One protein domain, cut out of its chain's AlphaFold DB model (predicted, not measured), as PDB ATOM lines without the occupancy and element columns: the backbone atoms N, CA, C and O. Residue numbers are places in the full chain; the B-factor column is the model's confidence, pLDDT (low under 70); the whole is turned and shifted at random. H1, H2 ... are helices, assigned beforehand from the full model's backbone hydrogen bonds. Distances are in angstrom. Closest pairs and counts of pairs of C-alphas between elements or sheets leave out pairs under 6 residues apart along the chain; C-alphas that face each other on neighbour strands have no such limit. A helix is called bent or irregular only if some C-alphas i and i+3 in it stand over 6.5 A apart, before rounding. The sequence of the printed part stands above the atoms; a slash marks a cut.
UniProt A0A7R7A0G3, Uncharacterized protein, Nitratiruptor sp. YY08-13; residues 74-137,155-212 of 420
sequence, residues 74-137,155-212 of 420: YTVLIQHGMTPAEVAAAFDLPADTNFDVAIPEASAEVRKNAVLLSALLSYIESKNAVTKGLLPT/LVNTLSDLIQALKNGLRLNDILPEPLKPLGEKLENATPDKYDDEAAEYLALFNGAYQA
ATOM      1  N   TYR A  74     162.421 185.648 155.797       94.44
ATOM      2  CA  TYR A  74     162.239 184.749 154.658       94.44
ATOM      3  C   TYR A  74     160.776 184.332 154.464       94.44
ATOM      4  O   TYR A  74     160.311 184.213 153.331       94.44
ATOM      5  N   THR A  75     160.010 184.173 155.547       92.44
ATOM      6  CA  THR A  75     158.582 183.822 155.458       92.44
ATOM      7  C   THR A  75     157.758 184.933 154.819       92.44
ATOM      8  O   THR A  75     156.782 184.629 154.138       92.44
ATOM      9  N   VAL A  76     158.175 186.200 154.935       93.25
ATOM     10  CA  VAL A  76     157.531 187.324 154.239       93.25
ATOM     11  C   VAL A  76     157.682 187.159 152.727       93.25
ATOM     12  O   VAL A  76     156.706 187.280 151.989       93.25
ATOM     13  N   LEU A  77     158.875 186.797 152.252       94.75
ATOM     14  CA  LEU A  77     159.103 186.524 150.829       94.75
ATOM     15  C   LEU A  77     158.275 185.325 150.345       94.75
ATOM     16  O   LEU A  77     157.681 185.378 149.264       94.75
ATOM     17  N   ILE A  78     158.181 184.273 151.165       94.62
ATOM     18  CA  ILE A  78     157.397 183.073 150.845       94.62
ATOM     19  C   ILE A  78     155.899 183.390 150.766       94.62
ATOM     20  O   ILE A  78     155.232 183.025 149.796       94.62
ATOM     21  N   GLN A  79     155.366 184.135 151.738       94.25
ATOM     22  CA  GLN A  79     153.969 184.585 151.753       94.25
ATOM     23  C   GLN A  79     153.617 185.443 150.532       94.25
ATOM     24  O   GLN A  79     152.471 185.439 150.082       94.25
ATOM     25  N   HIS A  80     154.604 186.137 149.964       94.81
ATOM     26  CA  HIS A  80     154.455 186.941 148.757       94.81
ATOM     27  C   HIS A  80     154.832 186.206 147.456       94.81
ATOM     28  O   HIS A  80     154.958 186.830 146.401       94.81
ATOM     29  N   GLY A  81     154.929 184.873 147.492       94.62
ATOM     30  CA  GLY A  81     154.984 184.033 146.295       94.62
ATOM     31  C   GLY A  81     156.385 183.638 145.830       94.62
ATOM     32  O   GLY A  81     156.530 183.210 144.678       94.62
ATOM     33  N   MET A  82     157.412 183.772 146.676       96.12
ATOM     34  CA  MET A  82     158.648 183.004 146.493       96.12
ATOM     35  C   MET A  82     158.483 181.584 147.043       96.12
ATOM     36  O   MET A  82     157.852 181.360 148.072       96.12
ATOM     37  N   THR A  83     159.055 180.599 146.370       96.44
ATOM     38  CA  THR A  83     159.186 179.247 146.925       96.44
ATOM     39  C   THR A  83     160.380 179.187 147.888       96.44
ATOM     40  O   THR A  83     161.329 179.953 147.715       96.44
ATOM     41  N   PRO A  84     160.405 178.259 148.862       95.50
ATOM     42  CA  PRO A  84     161.578 178.054 149.716       95.50
ATOM     43  C   PRO A  84     162.881 177.846 148.928       95.50
ATOM     44  O   PRO A  84     163.917 178.384 149.301       95.50
ATOM     45  N   ALA A  85     162.826 177.135 147.796       94.94
ATOM     46  CA  ALA A  85     163.985 176.920 146.930       94.94
ATOM     47  C   ALA A  85     164.463 178.213 146.245       94.94
ATOM     48  O   ALA A  85     165.665 178.442 146.152       94.94
ATOM     49  N   GLU A  86     163.539 179.072 145.797       95.50
ATOM     50  CA  GLU A  86     163.882 180.394 145.252       95.50
ATOM     51  C   GLU A  86     164.520 181.284 146.325       95.50
ATOM     52  O   GLU A  86     165.488 181.982 146.035       95.50
ATOM     53  N   VAL A  87     164.011 181.247 147.563       95.44
ATOM     54  CA  VAL A  87     164.612 181.983 148.684       95.44
ATOM     55  C   VAL A  87     166.011 181.444 148.971       95.44
ATOM     56  O   VAL A  87     166.956 182.223 149.011       95.44
ATOM     57  N   ALA A  88     166.176 180.127 149.098       94.56
ATOM     58  CA  ALA A  88     167.486 179.532 149.344       94.56
ATOM     59  C   ALA A  88     168.504 179.929 148.264       94.56
ATOM     60  O   ALA A  88     169.593 180.389 148.591       94.56
ATOM     61  N   ALA A  89     168.119 179.854 146.986       94.06
ATOM     62  CA  ALA A  89     168.975 180.256 145.874       94.06
ATOM     63  C   ALA A  89     169.338 181.753 145.901       94.06
ATOM     64  O   ALA A  89     170.487 182.103 145.649       94.06
ATOM     65  N   ALA A  90     168.386 182.634 146.225       93.56
ATOM     66  CA  ALA A  90     168.611 184.081 146.242       93.56
ATOM     67  C   ALA A  90     169.573 184.547 147.354       93.56
ATOM     68  O   ALA A  90     170.179 185.613 147.237       93.56
ATOM     69  N   PHE A  91     169.712 183.751 148.417       94.19
ATOM     70  CA  PHE A  91     170.570 184.031 149.573       94.19
ATOM     71  C   PHE A  91     171.776 183.083 149.677       94.19
ATOM     72  O   PHE A  91     172.391 183.008 150.738       94.19
ATOM     73  N   ASP A  92     172.091 182.339 148.608       94.00
ATOM     74  CA  ASP A  92     173.157 181.322 148.582       94.00
ATOM     75  C   ASP A  92     173.078 180.322 149.765       94.00
ATOM     76  O   ASP A  92     174.089 179.839 150.280       94.00
ATOM     77  N   LEU A  93     171.862 180.006 150.219       92.38
ATOM     78  CA  LEU A  93     171.615 179.080 151.321       92.38
ATOM     79  C   LEU A  93     171.510 177.634 150.806       92.38
ATOM     80  O   LEU A  93     171.094 177.409 149.664       92.38
ATOM     81  N   PRO A  94     171.819 176.628 151.646       92.88
ATOM     82  CA  PRO A  94     171.562 175.228 151.316       92.88
ATOM     83  C   PRO A  94     170.109 175.000 150.874       92.88
ATOM     84  O   PRO A  94     169.178 175.556 151.457       92.88
ATOM     85  N   ALA A  95     169.891 174.166 149.854       91.94
ATOM     86  CA  ALA A  95     168.553 173.911 149.305       91.94
ATOM     87  C   ALA A  95     167.585 173.259 150.314       91.94
ATOM     88  O   ALA A  95     166.370 173.328 150.140       91.94
ATOM     89  N   ASP A  96     168.123 172.635 151.362       91.56
ATOM     90  CA  ASP A  96     167.414 172.022 152.484       91.56
ATOM     91  C   ASP A  96     167.275 172.957 153.700       91.56
ATOM     92  O   ASP A  96     166.881 172.510 154.779       91.56
ATOM     93  N   THR A  97     167.567 174.255 153.543       90.81
ATOM     94  CA  THR A  97     167.402 175.243 154.617       90.81
ATOM     95  C   THR A  97     165.960 175.250 155.111       90.81
ATOM     96  O   THR A  97     165.021 175.536 154.368       90.81
ATOM     97  N   ASN A  98     165.790 174.960 156.399       90.00
ATOM     98  CA  ASN A  98     164.494 175.011 157.048       90.00
ATOM     99  C   ASN A  98     164.179 176.453 157.478       90.00
ATOM    100  O   ASN A  98     164.738 176.959 158.450       90.00
ATOM    101  N   PHE A  99     163.268 177.107 156.755       89.06
ATOM    102  CA  PHE A  99     162.824 178.475 157.049       89.06
ATOM    103  C   PHE A  99     161.833 178.570 158.220       89.06
ATOM    104  O   PHE A  99     161.515 179.681 158.644       89.06
ATOM    105  N   ASP A 100     161.386 177.440 158.772       83.94
ATOM    106  CA  ASP A 100     160.536 177.408 159.967       83.94
ATOM    107  C   ASP A 100     161.355 177.468 161.270       83.94
ATOM    108  O   ASP A 100     160.792 177.665 162.344       83.94
ATOM    109  N   VAL A 101     162.685 177.312 161.198       80.06
ATOM    110  CA  VAL A 101     163.573 177.368 162.372       80.06
ATOM    111  C   VAL A 101     163.720 178.807 162.862       80.06
ATOM    112  O   VAL A 101     163.830 179.752 162.072       80.06
ATOM    113  N   ALA A 102     163.757 178.973 164.184       78.88
ATOM    114  CA  ALA A 102     164.039 180.254 164.807       78.88
ATOM    115  C   ALA A 102     165.432 180.762 164.388       78.88
ATOM    116  O   ALA A 102     166.429 180.048 164.482       78.88
ATOM    117  N   ILE A 103     165.516 182.027 163.966       81.62
ATOM    118  CA  ILE A 103     166.762 182.670 163.507       81.62
ATOM    119  C   ILE A 103     167.959 182.459 164.462       81.62
ATOM    120  O   ILE A 103     169.050 182.212 163.949       81.62
ATOM    121  N   PRO A 104     167.819 182.500 165.809       76.94
ATOM    122  CA  PRO A 104     168.952 182.320 166.723       76.94
ATOM    123  C   PRO A 104     169.684 180.981 166.573       76.94
ATOM    124  O   PRO A 104     170.878 180.904 166.851       76.94
ATOM    125  N   GLU A 105     168.986 179.941 166.116       82.12
ATOM    126  CA  GLU A 105     169.538 178.594 165.931       82.12
ATOM    127  C   GLU A 105     170.108 178.373 164.525       82.12
ATOM    128  O   GLU A 105     170.727 177.345 164.244       82.12
ATOM    129  N   ALA A 106     169.910 179.336 163.625       88.00
ATOM    130  CA  ALA A 106     170.334 179.219 162.246       88.00
ATOM    131  C   ALA A 106     171.850 179.433 162.078       88.00
ATOM    132  O   ALA A 106     172.547 180.018 162.920       88.00
ATOM    133  N   SER A 107     172.373 178.978 160.936       91.06
ATOM    134  CA  SER A 107     173.773 179.207 160.575       91.06
ATOM    135  C   SER A 107     174.093 180.708 160.529       91.06
ATOM    136  O   SER A 107     173.210 181.552 160.369       91.06
ATOM    137  N   ALA A 108     175.376 181.053 160.674       90.06
ATOM    138  CA  ALA A 108     175.831 182.442 160.607       90.06
ATOM    139  C   ALA A 108     175.336 183.153 159.336       90.06
ATOM    140  O   ALA A 108     174.780 184.242 159.421       90.06
ATOM    141  N   GLU A 109     175.445 182.490 158.183       91.38
ATOM    142  CA  GLU A 109     175.010 183.046 156.900       91.38
ATOM    143  C   GLU A 109     173.500 183.319 156.866       91.38
ATOM    144  O   GLU A 109     173.061 184.390 156.451       91.38
ATOM    145  N   VAL A 110     172.688 182.391 157.391       92.06
ATOM    146  CA  VAL A 110     171.229 182.569 157.470       92.06
ATOM    147  C   VAL A 110     170.877 183.760 158.360       92.06
ATOM    148  O   VAL A 110     169.989 184.537 158.002       92.06
ATOM    149  N   ARG A 111     171.575 183.932 159.491       91.50
ATOM    150  CA  ARG A 111     171.368 185.063 160.411       91.50
ATOM    151  C   ARG A 111     171.758 186.396 159.777       91.50
ATOM    152  O   ARG A 111     170.959 187.328 159.805       91.50
ATOM    153  N   LYS A 112     172.931 186.463 159.145       94.06
ATOM    154  CA  LYS A 112     173.417 187.639 158.408       94.06
ATOM    155  C   LYS A 112     172.409 188.095 157.350       94.06
ATOM    156  O   LYS A 112     171.981 189.251 157.348       94.06
ATOM    157  N   ASN A 113     171.977 187.170 156.495       93.50
ATOM    158  CA  ASN A 113     171.025 187.459 155.425       93.50
ATOM    159  C   ASN A 113     169.635 187.825 155.970       93.50
ATOM    160  O   ASN A 113     168.976 188.706 155.416       93.50
ATOM    161  N   ALA A 114     169.215 187.242 157.098       93.00
ATOM    162  CA  ALA A 114     167.946 187.582 157.736       93.00
ATOM    163  C   ALA A 114     167.957 189.014 158.292       93.00
ATOM    164  O   ALA A 114     166.998 189.764 158.100       93.00
ATOM    165  N   VAL A 115     169.052 189.421 158.934       93.44
ATOM    166  CA  VAL A 115     169.240 190.792 159.424       93.44
ATOM    167  C   VAL A 115     169.161 191.795 158.274       93.44
ATOM    168  O   VAL A 115     168.397 192.764 158.338       93.44
ATOM    169  N   LEU A 116     169.909 191.548 157.199       94.19
ATOM    170  CA  LEU A 116     169.970 192.458 156.060       94.19
ATOM    171  C   LEU A 116     168.619 192.542 155.327       94.19
ATOM    172  O   LEU A 116     168.164 193.636 154.985       94.19
ATOM    173  N   LEU A 117     167.934 191.406 155.157       94.94
ATOM    174  CA  LEU A 117     166.586 191.359 154.592       94.94
ATOM    175  C   LEU A 117     165.583 192.127 155.464       94.94
ATOM    176  O   LEU A 117     164.762 192.872 154.934       94.94
ATOM    177  N   SER A 118     165.672 191.999 156.789       92.56
ATOM    178  CA  SER A 118     164.809 192.737 157.721       92.56
ATOM    179  C   SER A 118     165.004 194.248 157.585       92.56
ATOM    180  O   SER A 118     164.027 194.984 157.450       92.56
ATOM    181  N   ALA A 119     166.257 194.713 157.532       93.25
ATOM    182  CA  ALA A 119     166.569 196.126 157.324       93.25
ATOM    183  C   ALA A 119     166.029 196.645 155.978       93.25
ATOM    184  O   ALA A 119     165.469 197.744 155.910       93.25
ATOM    185  N   LEU A 120     166.138 195.842 154.915       94.25
ATOM    186  CA  LEU A 120     165.610 196.186 153.595       94.25
ATOM    187  C   LEU A 120     164.077 196.270 153.581       94.25
ATOM    188  O   LEU A 120     163.522 197.217 153.020       94.25
ATOM    189  N   LEU A 121     163.387 195.325 154.222       93.75
ATOM    190  CA  LEU A 121     161.927 195.350 154.345       93.75
ATOM    191  C   LEU A 121     161.456 196.591 155.117       93.75
ATOM    192  O   LEU A 121     160.565 197.298 154.641       93.75
ATOM    193  N   SER A 122     162.108 196.923 156.238       91.62
ATOM    194  CA  SER A 122     161.822 198.149 156.997       91.62
ATOM    195  C   SER A 122     162.066 199.419 156.175       91.62
ATOM    196  O   SER A 122     161.271 200.360 156.234       91.62
ATOM    197  N   TYR A 123     163.127 199.454 155.363       92.69
ATOM    198  CA  TYR A 123     163.404 200.573 154.458       92.69
ATOM    199  C   TYR A 123     162.295 200.764 153.410       92.69
ATOM    200  O   TYR A 123     161.808 201.883 153.213       92.69
ATOM    201  N   ILE A 124     161.867 199.675 152.762       92.62
ATOM    202  CA  ILE A 124     160.783 199.686 151.768       92.62
ATOM    203  C   ILE A 124     159.476 200.160 152.416       92.62
ATOM    204  O   ILE A 124     158.760 200.987 151.844       92.62
ATOM    205  N   GLU A 125     159.156 199.676 153.615       91.19
ATOM    206  CA  GLU A 125     157.951 200.080 154.344       91.19
ATOM    207  C   GLU A 125     157.977 201.572 154.710       91.19
ATOM    208  O   GLU A 125     157.007 202.289 154.443       91.19
ATOM    209  N   SER A 126     159.111 202.070 155.213       89.31
ATOM    210  CA  SER A 126     159.304 203.487 155.549       89.31
ATOM    211  C   SER A 126     159.123 204.401 154.331       89.31
ATOM    212  O   SER A 126     158.361 205.373 154.377       89.31
ATOM    213  N   LYS A 127     159.710 204.050 153.178       88.44
ATOM    214  CA  LYS A 127     159.497 204.802 151.928       88.44
ATOM    215  C   LYS A 127     158.042 204.792 151.462       88.44
ATOM    216  O   LYS A 127     157.532 205.809 150.975       88.44
ATOM    217  N   ASN A 128     157.354 203.666 151.625       87.88
ATOM    218  CA  ASN A 128     155.937 203.563 151.295       87.88
ATOM    219  C   ASN A 128     155.052 204.398 152.239       87.88
ATOM    220  O   ASN A 128     154.008 204.891 151.811       87.88
ATOM    221  N   ALA A 129     155.461 204.611 153.492       84.81
ATOM    222  CA  ALA A 129     154.762 205.509 154.412       84.81
ATOM    223  C   ALA A 129     154.909 206.987 154.000       84.81
ATOM    224  O   ALA A 129     153.915 207.720 153.983       84.81
ATOM    225  N   VAL A 130     156.111 207.408 153.583       84.88
ATOM    226  CA  VAL A 130     156.361 208.777 153.086       84.88
ATOM    227  C   VAL A 130     155.544 209.067 151.827       84.88
ATOM    228  O   VAL A 130     154.853 210.081 151.751       84.88
ATOM    229  N   THR A 131     155.556 208.158 150.850       82.25
ATOM    230  CA  THR A 131     154.828 208.352 149.579       82.25
ATOM    231  C   THR A 131     153.308 208.373 149.743       82.25
ATOM    232  O   THR A 131     152.621 209.049 148.980       82.25
ATOM    233  N   LYS A 132     152.767 207.700 150.765       84.88
ATOM    234  CA  LYS A 132     151.336 207.759 151.112       84.88
ATOM    235  C   LYS A 132     150.935 209.045 151.850       84.88
ATOM    236  O   LYS A 132     149.766 209.183 152.202       84.88
ATOM    237  N   GLY A 133     151.871 209.967 152.094       72.44
ATOM    238  CA  GLY A 133     151.623 211.195 152.855       72.44
ATOM    239  C   GLY A 133     151.314 210.935 154.331       72.44
ATOM    240  O   GLY A 133     150.718 211.782 154.990       72.44
ATOM    241  N   LEU A 134     151.676 209.752 154.844       69.12
ATOM    242  CA  LEU A 134     151.514 209.399 156.257       69.12
ATOM    243  C   LEU A 134     152.662 209.940 157.117       69.12
ATOM    244  O   LEU A 134     152.543 209.978 158.337       69.12
ATOM    245  N   LEU A 135     153.752 210.377 156.484       59.16
ATOM    246  CA  LEU A 135     154.853 211.081 157.126       59.16
ATOM    247  C   LEU A 135     154.952 212.495 156.543       59.16
ATOM    248  O   LEU A 135     154.802 212.649 155.326       59.16
ATOM    249  N   PRO A 136     155.191 213.523 157.378       55.22
ATOM    250  CA  PRO A 136     155.429 214.872 156.889       55.22
ATOM    251  C   PRO A 136     156.612 214.830 155.923       55.22
ATOM    252  O   PRO A 136     157.692 214.343 156.261       55.22
ATOM    253  N   THR A 137     156.398 215.309 154.699       52.22
ATOM    254  CA  THR A 137     157.505 215.551 153.779       52.22
ATOM    255  C   THR A 137     158.435 216.554 154.452       52.22
ATOM    256  O   THR A 137     157.923 217.550 154.967       52.22
ATOM    257  N   LEU A 155     166.284 200.405 141.475       81.81
ATOM    258  CA  LEU A 155     165.590 201.021 142.597       81.81
ATOM    259  C   LEU A 155     164.529 200.047 143.108       81.81
ATOM    260  O   LEU A 155     163.411 200.010 142.596       81.81
ATOM    261  N   VAL A 156     164.878 199.269 144.130       91.56
ATOM    262  CA  VAL A 156     163.911 198.471 144.887       91.56
ATOM    263  C   VAL A 156     163.041 199.428 145.709       91.56
ATOM    264  O   VAL A 156     163.449 199.908 146.768       91.56
ATOM    265  N   ASN A 157     161.853 199.759 145.195       91.62
ATOM    266  CA  ASN A 157     160.922 200.684 145.855       91.62
ATOM    267  C   ASN A 157     159.750 199.957 146.522       91.62
ATOM    268  O   ASN A 157     159.158 200.467 147.474       91.62
ATOM    269  N   THR A 158     159.403 198.774 146.026       94.38
ATOM    270  CA  THR A 158     158.299 197.961 146.533       94.38
ATOM    271  C   THR A 158     158.761 196.546 146.861       94.38
ATOM    272  O   THR A 158     159.789 196.076 146.376       94.38
ATOM    273  N   LEU A 159     157.968 195.836 147.668       95.00
ATOM    274  CA  LEU A 159     158.195 194.415 147.934       95.00
ATOM    275  C   LEU A 159     158.133 193.577 146.645       95.00
ATOM    276  O   LEU A 159     158.882 192.620 146.494       95.00
ATOM    277  N   SER A 160     157.283 193.965 145.690       95.19
ATOM    278  CA  SER A 160     157.221 193.315 144.378       95.19
ATOM    279  C   SER A 160     158.516 193.498 143.585       95.19
ATOM    280  O   SER A 160     158.978 192.535 142.979       95.19
ATOM    281  N   ASP A 161     159.124 194.690 143.628       95.25
ATOM    282  CA  ASP A 161     160.412 194.952 142.966       95.25
ATOM    283  C   ASP A 161     161.523 194.100 143.589       95.25
ATOM    284  O   ASP A 161     162.326 193.516 142.866       95.25
ATOM    285  N   LEU A 162     161.529 193.985 144.924       95.94
ATOM    286  CA  LEU A 162     162.466 193.134 145.660       95.94
ATOM    287  C   LEU A 162     162.337 191.674 145.214       95.94
ATOM    288  O   LEU A 162     163.318 191.057 144.812       95.94
ATOM    289  N   ILE A 163     161.120 191.131 145.233       95.88
ATOM    290  CA  ILE A 163     160.862 189.741 144.845       95.88
ATOM    291  C   ILE A 163     161.249 189.500 143.387       95.88
ATOM    292  O   ILE A 163     161.864 188.484 143.076       95.88
ATOM    293  N   GLN A 164     160.911 190.423 142.485       95.38
ATOM    294  CA  GLN A 164     161.261 190.287 141.076       95.38
ATOM    295  C   GLN A 164     162.779 190.330 140.865       95.38
ATOM    296  O   GLN A 164     163.301 189.539 140.084       95.38
ATOM    297  N   ALA A 165     163.489 191.202 141.584       95.12
ATOM    298  CA  ALA A 165     164.944 191.270 141.541       95.12
ATOM    299  C   ALA A 165     165.589 189.955 142.013       95.12
ATOM    300  O   ALA A 165     166.424 189.399 141.299       95.12
ATOM    301  N   LEU A 166     165.133 189.409 143.146       95.44
ATOM    302  CA  LEU A 166     165.618 188.127 143.672       95.44
ATOM    303  C   LEU A 166     165.305 186.963 142.716       95.44
ATOM    304  O   LEU A 166     166.165 186.123 142.461       95.44
ATOM    305  N   LYS A 167     164.110 186.934 142.107       94.88
ATOM    306  CA  LYS A 167     163.744 185.921 141.094       94.88
ATOM    307  C   LYS A 167     164.579 186.009 139.819       94.88
ATOM    308  O   LYS A 167     164.783 184.995 139.158       94.88
ATOM    309  N   ASN A 168     165.084 187.194 139.489       94.81
ATOM    310  CA  ASN A 168     166.013 187.391 138.378       94.81
ATOM    311  C   ASN A 168     167.459 186.989 138.732       94.81
ATOM    312  O   ASN A 168     168.354 187.190 137.915       94.81
ATOM    313  N   GLY A 169     167.693 186.432 139.925       94.50
ATOM    314  CA  GLY A 169     169.006 185.973 140.374       94.50
ATOM    315  C   GLY A 169     169.927 187.089 140.866       94.50
ATOM    316  O   GLY A 169     171.124 186.851 141.009       94.50
ATOM    317  N   LEU A 170     169.403 188.297 141.113       94.38
ATOM    318  CA  LEU A 170     170.186 189.353 141.756       94.38
ATOM    319  C   LEU A 170     170.385 189.012 143.233       94.38
ATOM    320  O   LEU A 170     169.432 188.625 143.914       94.38
ATOM    321  N   ARG A 171     171.614 189.175 143.730       92.00
ATOM    322  CA  ARG A 171     171.928 188.925 145.141       92.00
ATOM    323  C   ARG A 171     171.465 190.095 145.995       92.00
ATOM    324  O   ARG A 171     171.396 191.229 145.522       92.00
ATOM    325  N   LEU A 172     171.210 189.838 147.281       91.81
ATOM    326  CA  LEU A 172     170.751 190.874 148.213       91.81
ATOM    327  C   LEU A 172     171.709 192.078 148.255       91.81
ATOM    328  O   LEU A 172     171.253 193.215 148.213       91.81
ATOM    329  N   ASN A 173     173.022 191.830 148.249       90.12
ATOM    330  CA  ASN A 173     174.050 192.876 148.254       90.12
ATOM    331  C   ASN A 173     174.020 193.770 147.003       90.12
ATOM    332  O   ASN A 173     174.306 194.963 147.101       90.12
ATOM    333  N   ASP A 174     173.618 193.230 145.849       92.50
ATOM    334  CA  ASP A 174     173.563 193.974 144.583       92.50
ATOM    335  C   ASP A 174     172.347 194.908 144.511       92.50
ATOM    336  O   ASP A 174     172.335 195.879 143.752       92.50
ATOM    337  N   ILE A 175     171.314 194.611 145.301       94.75
ATOM    338  CA  ILE A 175     170.040 195.338 145.315       94.75
ATOM    339  C   ILE A 175     169.879 196.230 146.548       94.75
ATOM    340  O   ILE A 175     168.822 196.844 146.730       94.75
ATOM    341  N   LEU A 176     170.910 196.322 147.398       93.94
ATOM    342  CA  LEU A 176     170.881 197.196 148.563       93.94
ATOM    343  C   LEU A 176     170.806 198.668 148.130       93.94
ATOM    344  O   LEU A 176     171.659 199.145 147.372       93.94
ATOM    345  N   PRO A 177     169.835 199.435 148.654       93.50
ATOM    346  CA  PRO A 177     169.814 200.872 148.454       93.50
ATOM    347  C   PRO A 177     171.027 201.500 149.158       93.50
ATOM    348  O   PRO A 177     171.467 201.010 150.196       93.50
ATOM    349  N   GLU A 178     171.534 202.620 148.631       92.81
ATOM    350  CA  GLU A 178     172.711 203.333 149.172       92.81
ATOM    351  C   GLU A 178     172.728 203.476 150.709       92.81
ATOM    352  O   GLU A 178     173.757 203.174 151.309       92.81
ATOM    353  N   PRO A 179     171.615 203.827 151.396       92.69
ATOM    354  CA  PRO A 179     171.615 203.953 152.856       92.69
ATOM    355  C   PRO A 179     171.898 202.647 153.617       92.69
ATOM    356  O   PRO A 179     172.257 202.700 154.790       92.69
ATOM    357  N   LEU A 180     171.709 201.488 152.979       94.19
ATOM    358  CA  LEU A 180     171.918 200.166 153.575       94.19
ATOM    359  C   LEU A 180     173.230 199.501 153.141       94.19
ATOM    360  O   LEU A 180     173.626 198.520 153.766       94.19
ATOM    361  N   LYS A 181     173.942 200.021 152.133       94.56
ATOM    362  CA  LYS A 181     175.246 199.467 151.726       94.56
ATOM    363  C   LYS A 181     176.263 199.405 152.874       94.56
ATOM    364  O   LYS A 181     176.861 198.344 153.047       94.56
ATOM    365  N   PRO A 182     176.404 200.444 153.726       94.88
ATOM    366  CA  PRO A 182     177.337 200.375 154.848       94.88
ATOM    367  C   PRO A 182     176.976 199.284 155.868       94.88
ATOM    368  O   PRO A 182     177.869 198.721 156.494       94.88
ATOM    369  N   LEU A 183     175.687 198.945 156.023       93.50
ATOM    370  CA  LEU A 183     175.264 197.820 156.865       93.50
ATOM    371  C   LEU A 183     175.709 196.486 156.257       93.50
ATOM    372  O   LEU A 183     176.221 195.639 156.982       93.50
ATOM    373  N   GLY A 184     175.556 196.310 154.940       93.12
ATOM    374  CA  GLY A 184     176.052 195.124 154.237       93.12
ATOM    375  C   GLY A 184     177.558 194.924 154.443       93.12
ATOM    376  O   GLY A 184     177.986 193.843 154.838       93.12
ATOM    377  N   GLU A 185     178.349 195.988 154.288       94.44
ATOM    378  CA  GLU A 185     179.802 195.958 154.512       94.44
ATOM    379  C   GLU A 185     180.180 195.666 155.974       94.44
ATOM    380  O   GLU A 185     181.108 194.895 156.236       94.44
ATOM    381  N   LYS A 186     179.460 196.249 156.942       94.56
ATOM    382  CA  LYS A 186     179.658 195.952 158.370       94.56
ATOM    383  C   LYS A 186     179.364 194.483 158.678       94.56
ATOM    384  O   LYS A 186     180.174 193.828 159.329       94.56
ATOM    385  N   LEU A 187     178.246 193.950 158.180       93.25
ATOM    386  CA  LEU A 187     177.836 192.562 158.409       93.25
ATOM    387  C   LEU A 187     178.754 191.542 157.727       93.25
ATOM    388  O   LEU A 187     178.931 190.449 158.258       93.25
ATOM    389  N   GLU A 188     179.365 191.885 156.590       93.69
ATOM    390  CA  GLU A 188     180.377 191.043 155.932       93.69
ATOM    391  C   GLU A 188     181.611 190.822 156.821       93.69
ATOM    392  O   GLU A 188     182.195 189.742 156.828       93.69
ATOM    393  N   ASN A 189     181.981 191.835 157.609       94.38
ATOM    394  CA  ASN A 189     183.155 191.807 158.482       94.38
ATOM    395  C   ASN A 189     182.832 191.426 159.939       94.38
ATOM    396  O   ASN A 189     183.745 191.224 160.743       94.38
ATOM    397  N   ALA A 190     181.550 191.362 160.303       93.12
ATOM    398  CA  ALA A 190     181.115 191.084 161.663       93.12
ATOM    399  C   ALA A 190     181.158 189.583 161.983       93.12
ATOM    400  O   ALA A 190     180.896 188.720 161.144       93.12
ATOM    401  N   THR A 191     181.455 189.266 163.242       95.19
ATOM    402  CA  THR A 191     181.317 187.905 163.755       95.19
ATOM    403  C   THR A 191     179.839 187.585 164.019       95.19
ATOM    404  O   THR A 191     179.059 188.497 164.301       95.19
ATOM    405  N   PRO A 192     179.414 186.309 163.957       91.06
ATOM    406  CA  PRO A 192     177.991 185.958 164.033       91.06
ATOM    407  C   PRO A 192     177.287 186.318 165.347       91.06
ATOM    408  O   PRO A 192     176.062 186.354 165.401       91.06
ATOM    409  N   ASP A 193     178.043 186.533 166.419       90.88
ATOM    410  CA  ASP A 193     177.575 187.020 167.719       90.88
ATOM    411  C   ASP A 193     177.305 188.534 167.742       90.88
ATOM    412  O   ASP A 193     176.646 189.007 168.661       90.88
ATOM    413  N   LYS A 194     177.770 189.280 166.734       93.19
ATOM    414  CA  LYS A 194     177.635 190.742 166.636       93.19
ATOM    415  C   LYS A 194     176.622 191.217 165.603       93.19
ATOM    416  O   LYS A 194     176.423 192.419 165.468       93.19
ATOM    417  N   TYR A 195     175.989 190.314 164.854       91.00
ATOM    418  CA  TYR A 195     175.039 190.719 163.816       91.00
ATOM    419  C   TYR A 195     173.873 191.530 164.375       91.00
ATOM    420  O   TYR A 195     173.517 192.544 163.783       91.00
ATOM    421  N   ASP A 196     173.336 191.137 165.529       85.75
ATOM    422  CA  ASP A 196     172.230 191.857 166.163       85.75
ATOM    423  C   ASP A 196     172.658 193.253 166.646       85.75
ATOM    424  O   ASP A 196     171.915 194.218 166.472       85.75
ATOM    425  N   ASP A 197     173.879 193.381 167.177       89.38
ATOM    426  CA  ASP A 197     174.435 194.658 167.639       89.38
ATOM    427  C   ASP A 197     174.660 195.635 166.472       89.38
ATOM    428  O   ASP A 197     174.261 196.799 166.549       89.38
ATOM    429  N   GLU A 198     175.244 195.162 165.366       89.75
ATOM    430  CA  GLU A 198     175.470 195.981 164.164       89.75
ATOM    431  C   GLU A 198     174.148 196.355 163.473       89.75
ATOM    432  O   GLU A 198     173.997 197.457 162.937       89.75
ATOM    433  N   ALA A 199     173.156 195.462 163.513       85.56
ATOM    434  CA  ALA A 199     171.827 195.712 162.968       85.56
ATOM    435  C   ALA A 199     171.029 196.736 163.774       85.56
ATOM    436  O   ALA A 199     170.247 197.498 163.195       85.56
ATOM    437  N   ALA A 200     171.190 196.736 165.099       85.81
ATOM    438  CA  ALA A 200     170.378 197.535 166.010       85.81
ATOM    439  C   ALA A 200     170.435 199.032 165.674       85.81
ATOM    440  O   ALA A 200     169.402 199.703 165.705       85.81
ATOM    441  N   GLU A 201     171.609 199.543 165.286       85.69
ATOM    442  CA  GLU A 201     171.799 200.943 164.883       85.69
ATOM    443  C   GLU A 201     170.929 201.310 163.663       85.69
ATOM    444  O   GLU A 201     170.252 202.342 163.651       85.69
ATOM    445  N   TYR A 202     170.869 200.431 162.661       84.44
ATOM    446  CA  TYR A 202     170.105 200.661 161.431       84.44
ATOM    447  C   TYR A 202     168.611 200.426 161.628       84.44
ATOM    448  O   TYR A 202     167.791 201.219 161.163       84.44
ATOM    449  N   LEU A 203     168.236 199.373 162.356       81.25
ATOM    450  CA  LEU A 203     166.838 199.115 162.693       81.25
ATOM    451  C   LEU A 203     166.251 200.272 163.509       81.25
ATOM    452  O   LEU A 203     165.109 200.664 163.270       81.25
ATOM    453  N   ALA A 204     167.028 200.873 164.414       82.81
ATOM    454  CA  ALA A 204     166.611 202.066 165.146       82.81
ATOM    455  C   ALA A 204     166.383 203.271 164.217       82.81
ATOM    456  O   ALA A 204     165.391 203.986 164.385       82.81
ATOM    457  N   LEU A 205     167.242 203.470 163.211       83.25
ATOM    458  CA  LEU A 205     167.116 204.567 162.247       83.25
ATOM    459  C   LEU A 205     165.803 204.487 161.449       83.25
ATOM    460  O   LEU A 205     165.108 205.493 161.295       83.25
ATOM    461  N   PHE A 206     165.433 203.294 160.973       77.69
ATOM    462  CA  PHE A 206     164.239 203.121 160.137       77.69
ATOM    463  C   PHE A 206     162.946 202.941 160.943       77.69
ATOM    464  O   PHE A 206     161.900 203.428 160.510       77.69
ATOM    465  N   ASN A 207     163.007 202.351 162.143       73.50
ATOM    466  CA  ASN A 207     161.847 202.268 163.039       73.50
ATOM    467  C   ASN A 207     161.537 203.607 163.727       73.50
ATOM    468  O   ASN A 207     160.371 203.913 163.995       73.50
ATOM    469  N   GLY A 208     162.554 204.435 163.996       58.72
ATOM    470  CA  GLY A 208     162.396 205.742 164.640       58.72
ATOM    471  C   GLY A 208     161.555 206.730 163.825       58.72
ATOM    472  O   GLY A 208     160.787 207.505 164.398       58.72
ATOM    473  N   ALA A 209     161.608 206.644 162.492       49.75
ATOM    474  CA  ALA A 209     160.770 207.453 161.606       49.75
ATOM    475  C   ALA A 209     159.264 207.180 161.795       49.75
ATOM    476  O   ALA A 209     158.447 208.078 161.602       49.75
ATOM    477  N   TYR A 210     158.888 205.972 162.227       40.53
ATOM    478  CA  TYR A 210     157.487 205.592 162.423       40.53
ATOM    479  C   TYR A 210     156.896 206.167 163.725       40.53
ATOM    480  O   TYR A 210     155.743 206.590 163.756       40.53
ATOM    481  N   GLN A 211     157.696 206.245 164.796       40.47
ATOM    482  CA  GLN A 211     157.256 206.730 166.117       40.47
ATOM    483  C   GLN A 211     157.076 208.258 166.169       40.47
ATOM    484  O   GLN A 211     156.224 208.764 166.902       40.47
ATOM    485  N   ALA A 212     157.845 209.009 165.373       42.50
ATOM    486  CA  ALA A 212     157.754 210.471 165.333       42.50
ATOM    487  C   ALA A 212     156.444 210.986 164.698       42.50
ATOM    488  O   ALA A 212     156.040 212.118 164.967       42.50
TER     489      ALA A 212
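This is residues 74 to 137 and 155 to 212 of the 420 residues of an uncharacterized protein of Nitratiruptor sp. YY08-13 (UniProt A0A7R7A0G3). One long helix, H3, runs through the middle, and the helical hairpin of H6 and H7 packs on it to make an up-and-down bundle of three helices. Three shorter helices, H1, H2 and H4, gather on the side of H3 away from H7, with H1 and H4 near H3 and H2 beyond, and the four-residue H5 lies between H4 and H6. The printed part has 122 residues with seven named helices, in order H1 to H7, and no named strand; its class is all helix. It is compact, with a radius of gyration of the C-alphas of 14.4 A, and spans 45 by 31 by 24 A.

H1, residues 74 to 79, touches H2, residues 84 to 90, at a steep tilt of 54 degrees; their closest C-alphas, of Ile 78 and Pro 84, are 6.6 A apart. H3, residues 108 to 131, is apart from H2, and is close to but not clearly touching H1, with C-alphas of Tyr 74 and Ala 114 7.1 A apart. H4, residues 159 to 167, touches H2 about perpendicular, at 79 degrees, with C-alphas of Ala 90 and Leu 166 closest at 5.7 A. H5, residues 172 to 175, only just touches H4, with 3 pairs of C-alphas within 8 A, the closest being Leu 166 and Leu 172 at 7.4 A. H6, residues 178 to 189, touches H3 with residues 112 to 120 of H3 alone, at a shallow tilt of 12 degrees, opposite ways; the C-alphas of Lys 112 and Leu 187 are closest, at 6.6 A. H7, residues 195 to 211, touches H3 at a shallow tilt of 13 degrees, the same way, with C-alphas of Ala 119 and Leu 203 closest at 6.2 A. H6 and H7 form a helical hairpin at 21 degrees, touching through residues 183 to 187 and 195 to 202 alone, with C-alphas of Leu 187 and Tyr 195 closest at 6.4 A. In H1, H2, H3 and H4 every O i to N i+4 pair is within hydrogen-bond range, against 6 of 8 in H6 and 8 of 13 in H7; H5 is too short for such a pair.

H1 begins at C-alpha 74, (162.239, 184.749, 154.658). H3 is the longest helix, 35.1 A from C-alpha 108 at (175.831, 182.442, 160.607) to C-alpha 131. H4 measures 12.2 A and H6 18.1 A; H6 is irregular, with C-alphas 179 and 182 7.0 A apart. H7 measures 24.0 A, has a kink of 39 degrees near residue 202, and ends at C-alpha 211, (157.256, 206.730, 166.117).

The C-alphas farthest apart, of Asp 96 and Pro 136, are 44.7 A apart. Residues 138 to 154 are not printed, and C-alphas 137 and 155 are 20.0 A apart across this cut. The link from H2 to H3, residues 91 to 107, is long. The mean pLDDT of the printed part is 88.1, and residues 134 to 137 and 208 to 212 are under 70.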